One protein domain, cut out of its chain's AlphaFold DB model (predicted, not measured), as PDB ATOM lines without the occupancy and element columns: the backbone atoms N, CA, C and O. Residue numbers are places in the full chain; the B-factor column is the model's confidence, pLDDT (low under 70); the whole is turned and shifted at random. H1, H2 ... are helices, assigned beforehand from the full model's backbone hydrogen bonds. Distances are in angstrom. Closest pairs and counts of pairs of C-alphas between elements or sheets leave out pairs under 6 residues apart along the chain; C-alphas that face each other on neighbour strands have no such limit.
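This is residues 13 to 35 and 45 to 67 of the 291 residues of the protein "Microcystin-dependent protein" of Pseudomonas sp. LP_8_YM (UniProt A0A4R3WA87). An unnamed stretch, residues 13 to 27, passes across the first turns of one long helix, H2, and leads to a short helix, H1, set off to one side. The far part of H2 sticks out as an arm, with residues 55 to 67 standing free. The printed part has 46 residues with two named helices, H1 then H2, and no named strand; its class is all helix. It is loose, with a radius of gyration of the C-alphas of 11.9 A, and flat, spanning 31 by 26 by 12 A.

H1, residues 28 to 33, and H2, residues 46 to 66, are apart, with no C-alpha of the one within 8 A of the other. In both, every O i to N i+4 pair is within hydrogen-bond range.

H1 begins at C-alpha 28 (21.346, 32.097, -5.061) and is 8.7 A long. H2 runs 29.8 A, from C-alpha 46 (9.579, 19.686, -3.706) to C-alpha 66 (33.123, 10.808, 12.201).

The C-alphas farthest apart, of Asp 20 and Gly 67, are 33.1 A apart. Residues 36 to 44 are not printed; C-alphas 35 and 45 are 10.1 A apart across this cut. Mean pLDDT of the printed part is 84.8, and no printed residue is under 70.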
ATOM      1  N   GLY A  13      18.966   8.405  -3.311       79.12
ATOM      2  CA  GLY A  13      18.949   7.745  -4.622       79.12
ATOM      3  C   GLY A  13      18.293   8.549  -5.747       79.12
ATOM      4  O   GLY A  13      18.330   8.118  -6.900       79.12
ATOM      5  N   VAL A  14      17.711   9.711  -5.448       78.19
ATOM      6  CA  VAL A  14      17.104  10.587  -6.459       78.19
ATOM      7  C   VAL A  14      17.877  11.891  -6.683       78.19
ATOM      8  O   VAL A  14      17.444  12.740  -7.458       78.19
ATOM      9  N   GLU A  15      19.059  12.036  -6.074       78.50
ATOM     10  CA  GLU A  15      19.919  13.223  -6.181       78.50
ATOM     11  C   GLU A  15      20.452  13.449  -7.609       78.50
ATOM     12  O   GLU A  15      20.810  14.563  -7.978       78.50
ATOM     13  N   THR A  16      20.484  12.402  -8.439       75.81
ATOM     14  CA  THR A  16      20.866  12.485  -9.860       75.81
ATOM     15  C   THR A  16      19.746  13.019 -10.756       75.81
ATOM     16  O   THR A  16      19.987  13.331 -11.921       75.81
ATOM     17  N   GLN A  17      18.522  13.134 -10.235       81.06
ATOM     18  CA  GLN A  17      17.347  13.589 -10.970       81.06
ATOM     19  C   GLN A  17      17.118  15.085 -10.722       81.06
ATOM     20  O   GLN A  17      16.114  15.462 -10.119       81.06
ATOM     21  N   ASP A  18      18.053  15.927 -11.184       81.69
ATOM     22  CA  ASP A  18      17.994  17.382 -10.976       81.69
ATOM     23  C   ASP A  18      16.792  18.018 -11.709       81.69
ATOM     24  O   ASP A  18      16.844  18.300 -12.908       81.69
ATOM     25  N   ASN A  19      15.663  18.173 -11.014       82.44
ATOM     26  CA  ASN A  19      14.414  18.725 -11.529       82.44
ATOM     27  C   ASN A  19      13.528  19.300 -10.406       82.44
ATOM     28  O   ASN A  19      13.690  18.994  -9.226       82.44
ATOM     29  N   ASP A  20      12.537  20.118 -10.780       80.94
ATOM     30  CA  ASP A  20      11.669  20.835  -9.829       80.94
ATOM     31  C   ASP A  20      10.864  19.930  -8.870       80.94
ATOM     32  O   ASP A  20      10.451  20.392  -7.805       80.94
ATOM     33  N   ASN A  21      10.668  18.654  -9.213       79.75
ATOM     34  CA  ASN A  21       9.833  17.710  -8.470       79.75
ATOM     35  C   ASN A  21      10.631  16.730  -7.598       79.75
ATOM     36  O   ASN A  21      10.045  16.123  -6.705       79.75
ATOM     37  N   THR A  22      11.934  16.562  -7.843       80.94
ATOM     38  CA  THR A  22      12.719  15.488  -7.220       80.94
ATOM     39  C   THR A  22      13.898  16.006  -6.407       80.94
ATOM     40  O   THR A  22      13.886  15.897  -5.185       80.94
ATOM     41  N   PHE A  23      14.902  16.595  -7.046       85.88
ATOM     42  CA  PHE A  23      16.058  17.197  -6.386       85.88
ATOM     43  C   PHE A  23      16.436  18.433  -7.183       85.88
ATOM     44  O   PHE A  23      16.552  18.324  -8.389       85.88
ATOM     45  N   LYS A  24      16.583  19.608  -6.573       89.25
ATOM     46  CA  LYS A  24      17.012  20.806  -7.305       89.25
ATOM     47  C   LYS A  24      17.686  21.803  -6.398       89.25
ATOM     48  O   LYS A  24      17.115  22.227  -5.398       89.25
ATOM     49  N   THR A  25      18.876  22.239  -6.792       88.62
ATOM     50  CA  THR A  25      19.568  23.310  -6.073       88.62
ATOM     51  C   THR A  25      18.774  24.618  -6.220       88.62
ATOM     52  O   THR A  25      18.448  25.006  -7.346       88.62
ATOM     53  N   PRO A  26      18.433  25.318  -5.124       88.44
ATOM     54  CA  PRO A  26      17.776  26.620  -5.210       88.44
ATOM     55  C   PRO A  26      18.676  27.671  -5.858       88.44
ATOM     56  O   PRO A  26      19.900  27.577  -5.768       88.44
ATOM     57  N   ASP A  27      18.085  28.704  -6.457       87.69
ATOM     58  CA  ASP A  27      18.855  29.855  -6.926       87.69
ATOM     59  C   ASP A  27      19.532  30.601  -5.758       87.69
ATOM     60  O   ASP A  27      19.148  30.472  -4.591       87.69
ATOM     61  N   ALA A  28      20.558  31.395  -6.071       85.38
ATOM     62  CA  ALA A  28      21.346  32.097  -5.061       85.38
ATOM     63  C   ALA A  28      20.518  33.087  -4.221       85.38
ATOM     64  O   ALA A  28      20.825  33.289  -3.048       85.38
ATOM     65  N   ALA A  29      19.462  33.690  -4.784       85.12
ATOM     66  CA  ALA A  29      18.606  34.597  -4.027       85.12
ATOM     67  C   ALA A  29      17.855  33.818  -2.940       85.12
ATOM     68  O   ALA A  29      17.916  34.195  -1.772       85.12
ATOM     69  N   ARG A  30      17.257  32.675  -3.293       86.44
ATOM     70  CA  ARG A  30      16.566  31.789  -2.345       86.44
ATOM     71  C   ARG A  30      17.498  31.142  -1.325       86.44
ATOM     72  O   ARG A  30      17.083  30.966  -0.187       86.44
ATOM     73  N   GLN A  31      18.748  30.843  -1.677       83.88
ATOM     74  CA  GLN A  31      19.740  30.383  -0.693       83.88
ATOM     75  C   GLN A  31      20.035  31.447   0.377       83.88
ATOM     76  O   GLN A  31      20.261  31.096   1.532       83.88
ATOM     77  N   ASN A  32      19.996  32.731   0.010       82.62
ATOM     78  CA  ASN A  32      20.286  33.836   0.923       82.62
ATOM     79  C   ASN A  32      19.067  34.287   1.736       82.62
ATOM     80  O   ASN A  32      19.201  34.608   2.914       82.62
ATOM     81  N   THR A  33      17.887  34.355   1.116       84.62
ATOM     82  CA  THR A  33      16.674  34.897   1.753       84.62
ATOM     83  C   THR A  33      15.753  33.824   2.323       84.62
ATOM     84  O   THR A  33      14.865  34.141   3.107       84.62
ATOM     85  N   GLY A  34      15.918  32.569   1.900       84.06
ATOM     86  CA  GLY A  34      14.966  31.498   2.167       84.06
ATOM     87  C   GLY A  34      13.617  31.700   1.468       84.06
ATOM     88  O   GLY A  34      13.465  32.496   0.526       84.06
ATOM     89  N   TRP A  35      12.626  30.951   1.946       85.38
ATOM     90  CA  TRP A  35      11.219  31.112   1.585       85.38
ATOM     91  C   TRP A  35      10.473  31.787   2.726       85.38
ATOM     92  O   TRP A  35      10.662  31.450   3.895       85.38
ATOM     93  N   ARG A  45       9.707  24.498  -3.816       87.00
ATOM     94  CA  ARG A  45       9.416  23.386  -4.728       87.00
ATOM     95  C   ARG A  45       9.928  22.090  -4.100       87.00
ATOM     96  O   ARG A  45      10.992  22.100  -3.484       87.00
ATOM     97  N   ALA A  46       9.229  20.975  -4.312       85.12
ATOM     98  CA  ALA A  46       9.579  19.686  -3.706       85.12
ATOM     99  C   ALA A  46      11.043  19.280  -3.963       85.12
ATOM    100  O   ALA A  46      11.725  18.815  -3.052       85.12
ATOM    101  N   GLY A  47      11.576  19.539  -5.165       86.31
ATOM    102  CA  GLY A  47      12.989  19.280  -5.457       86.31
ATOM    103  C   GLY A  47      13.963  20.106  -4.606       86.31
ATOM    104  O   GLY A  47      15.016  19.609  -4.208       86.31
ATOM    105  N   GLN A  48      13.606  21.348  -4.282       88.88
ATOM    106  CA  GLN A  48      14.410  22.247  -3.449       88.88
ATOM    107  C   GLN A  48      14.309  21.895  -1.962       88.88
ATOM    108  O   GLN A  48      15.312  21.952  -1.253       88.88
ATOM    109  N   GLU A  49      13.131  21.479  -1.501       87.50
ATOM    110  CA  GLU A  49      12.940  20.942  -0.151       87.50
ATOM    111  C   GLU A  49      13.770  19.665   0.055       87.50
ATOM    112  O   GLU A  49      14.561  19.574   0.997       87.50
ATOM    113  N   ASN A  50      13.684  18.719  -0.885       87.31
ATOM    114  CA  ASN A  50      14.479  17.492  -0.862       87.31
ATOM    115  C   ASN A  50      15.984  17.771  -0.873       87.31
ATOM    116  O   ASN A  50      16.734  17.065  -0.197       87.31
ATOM    117  N   TRP A  51      16.430  18.796  -1.607       86.69
ATOM    118  CA  TRP A  51      17.827  19.232  -1.608       86.69
ATOM    119  C   TRP A  51      18.284  19.693  -0.220       86.69
ATOM    120  O   TRP A  51      19.330  19.255   0.265       86.69
ATOM    121  N   TRP A  52      17.485  20.533   0.449       85.50
ATOM    122  CA  TRP A  52      17.810  21.058   1.778       85.50
ATOM    123  C   TRP A  52      17.833  19.952   2.832       85.50
ATOM    124  O   TRP A  52      18.808  19.842   3.579       85.50
ATOM    125  N   HIS A  53      16.810  19.095   2.860       86.94
ATOM    126  CA  HIS A  53      16.747  17.977   3.802       86.94
ATOM    127  C   HIS A  53      17.918  17.008   3.616       86.94
ATOM    128  O   HIS A  53      18.588  16.684   4.593       86.94
ATOM    129  N   ASN A  54      18.248  16.629   2.375       86.25
ATOM    130  CA  ASN A  54      19.402  15.769   2.095       86.25
ATOM    131  C   ASN A  54      20.720  16.359   2.585       86.25
ATOM    132  O   ASN A  54      21.564  15.649   3.137       86.25
ATOM    133  N   ARG A  55      20.921  17.658   2.347       85.62
ATOM    134  CA  ARG A  55      22.140  18.357   2.747       85.62
ATOM    135  C   ARG A  55      22.320  18.320   4.264       85.62
ATOM    136  O   ARG A  55      23.412  18.006   4.732       85.62
ATOM    137  N   VAL A  56      21.261  18.624   5.014       87.88
ATOM    138  CA  VAL A  56      21.280  18.615   6.486       87.88
ATOM    139  C   VAL A  56      21.477  17.198   7.020       87.88
ATOM    140  O   VAL A  56      22.338  16.979   7.867       87.88
ATOM    141  N   ASP A  57      20.736  16.229   6.492       88.06
ATOM    142  CA  ASP A  57      20.792  14.838   6.939       88.06
ATOM    143  C   ASP A  57      22.171  14.201   6.670       88.06
ATOM    144  O   ASP A  57      22.760  13.564   7.540       88.06
ATOM    145  N   SER A  58      22.771  14.486   5.507       85.12
ATOM    146  CA  SER A  58      24.155  14.084   5.199       85.12
ATOM    147  C   SER A  58      25.157  14.644   6.210       85.12
ATOM    148  O   SER A  58      26.021  13.914   6.695       85.12
ATOM    149  N   ALA A  59      25.032  15.932   6.542       87.44
ATOM    150  CA  ALA A  59      25.922  16.588   7.492       87.44
ATOM    151  C   ALA A  59      25.794  15.985   8.900       87.44
ATOM    152  O   ALA A  59      26.807  15.759   9.561       87.44
ATOM    153  N   LEU A  60      24.568  15.680   9.341       87.94
ATOM    154  CA  LEU A  60      24.316  15.029  10.628       87.94
ATOM    155  C   LEU A  60      24.894  13.612  10.676       87.94
ATOM    156  O   LEU A  60      25.550  13.266  11.656       87.94
ATOM    157  N   GLN A  61      24.733  12.820   9.611       85.75
ATOM    158  CA  GLN A  61      25.324  11.480   9.540       85.75
ATOM    159  C   GLN A  61      26.858  11.509   9.561       85.75
ATOM    160  O   GLN A  61      27.488  10.631  10.155       85.75
ATOM    161  N   ASP A  62      27.486  12.497   8.921       87.62
ATOM    162  CA  ASP A  62      28.936  12.677   9.013       87.62
ATOM    163  C   ASP A  62      29.373  12.996  10.442       87.62
ATOM    164  O   ASP A  62      30.320  12.392  10.951       87.62
ATOM    165  N   LEU A  63      28.643  13.886  11.110       86.88
ATOM    166  CA  LEU A  63      28.917  14.280  12.485       86.88
ATOM    167  C   LEU A  63      28.757  13.101  13.457       86.88
ATOM    168  O   LEU A  63      29.623  12.896  14.301       86.88
ATOM    169  N   GLU A  64      27.721  12.275  13.295       84.31
ATOM    170  CA  GLU A  64      27.513  11.064  14.099       84.31
ATOM    171  C   GLU A  64      28.623  10.024  13.878       84.31
ATOM    172  O   GLU A  64      29.172   9.478  14.834       84.31
ATOM    173  N   ARG A  65      28.983   9.750  12.619       82.50
ATOM    174  CA  ARG A  65      29.920   8.665  12.283       82.50
ATOM    175  C   ARG A  65      31.388   9.049  12.456       82.50
ATOM    176  O   ARG A  65      32.216   8.171  12.685       82.50
ATOM    177  N   LYS A  66      31.730  10.327  12.280       82.88
ATOM    178  CA  LYS A  66      33.123  10.808  12.201       82.88
ATOM    179  C   LYS A  66      33.444  11.907  13.213       82.88
ATOM    180  O   LYS A  66      34.609  12.261  13.373       82.88
ATOM    181  N   GLY A  67      32.438  12.472  13.878       87.38
ATOM    182  CA  GLY A  67      32.587  13.619  14.776       87.38
ATOM    183  C   GLY A  67      32.698  14.968  14.062       87.38
ATOM    184  O   GLY A  67      32.665  15.999  14.727       87.38
TER     185      GLY A  67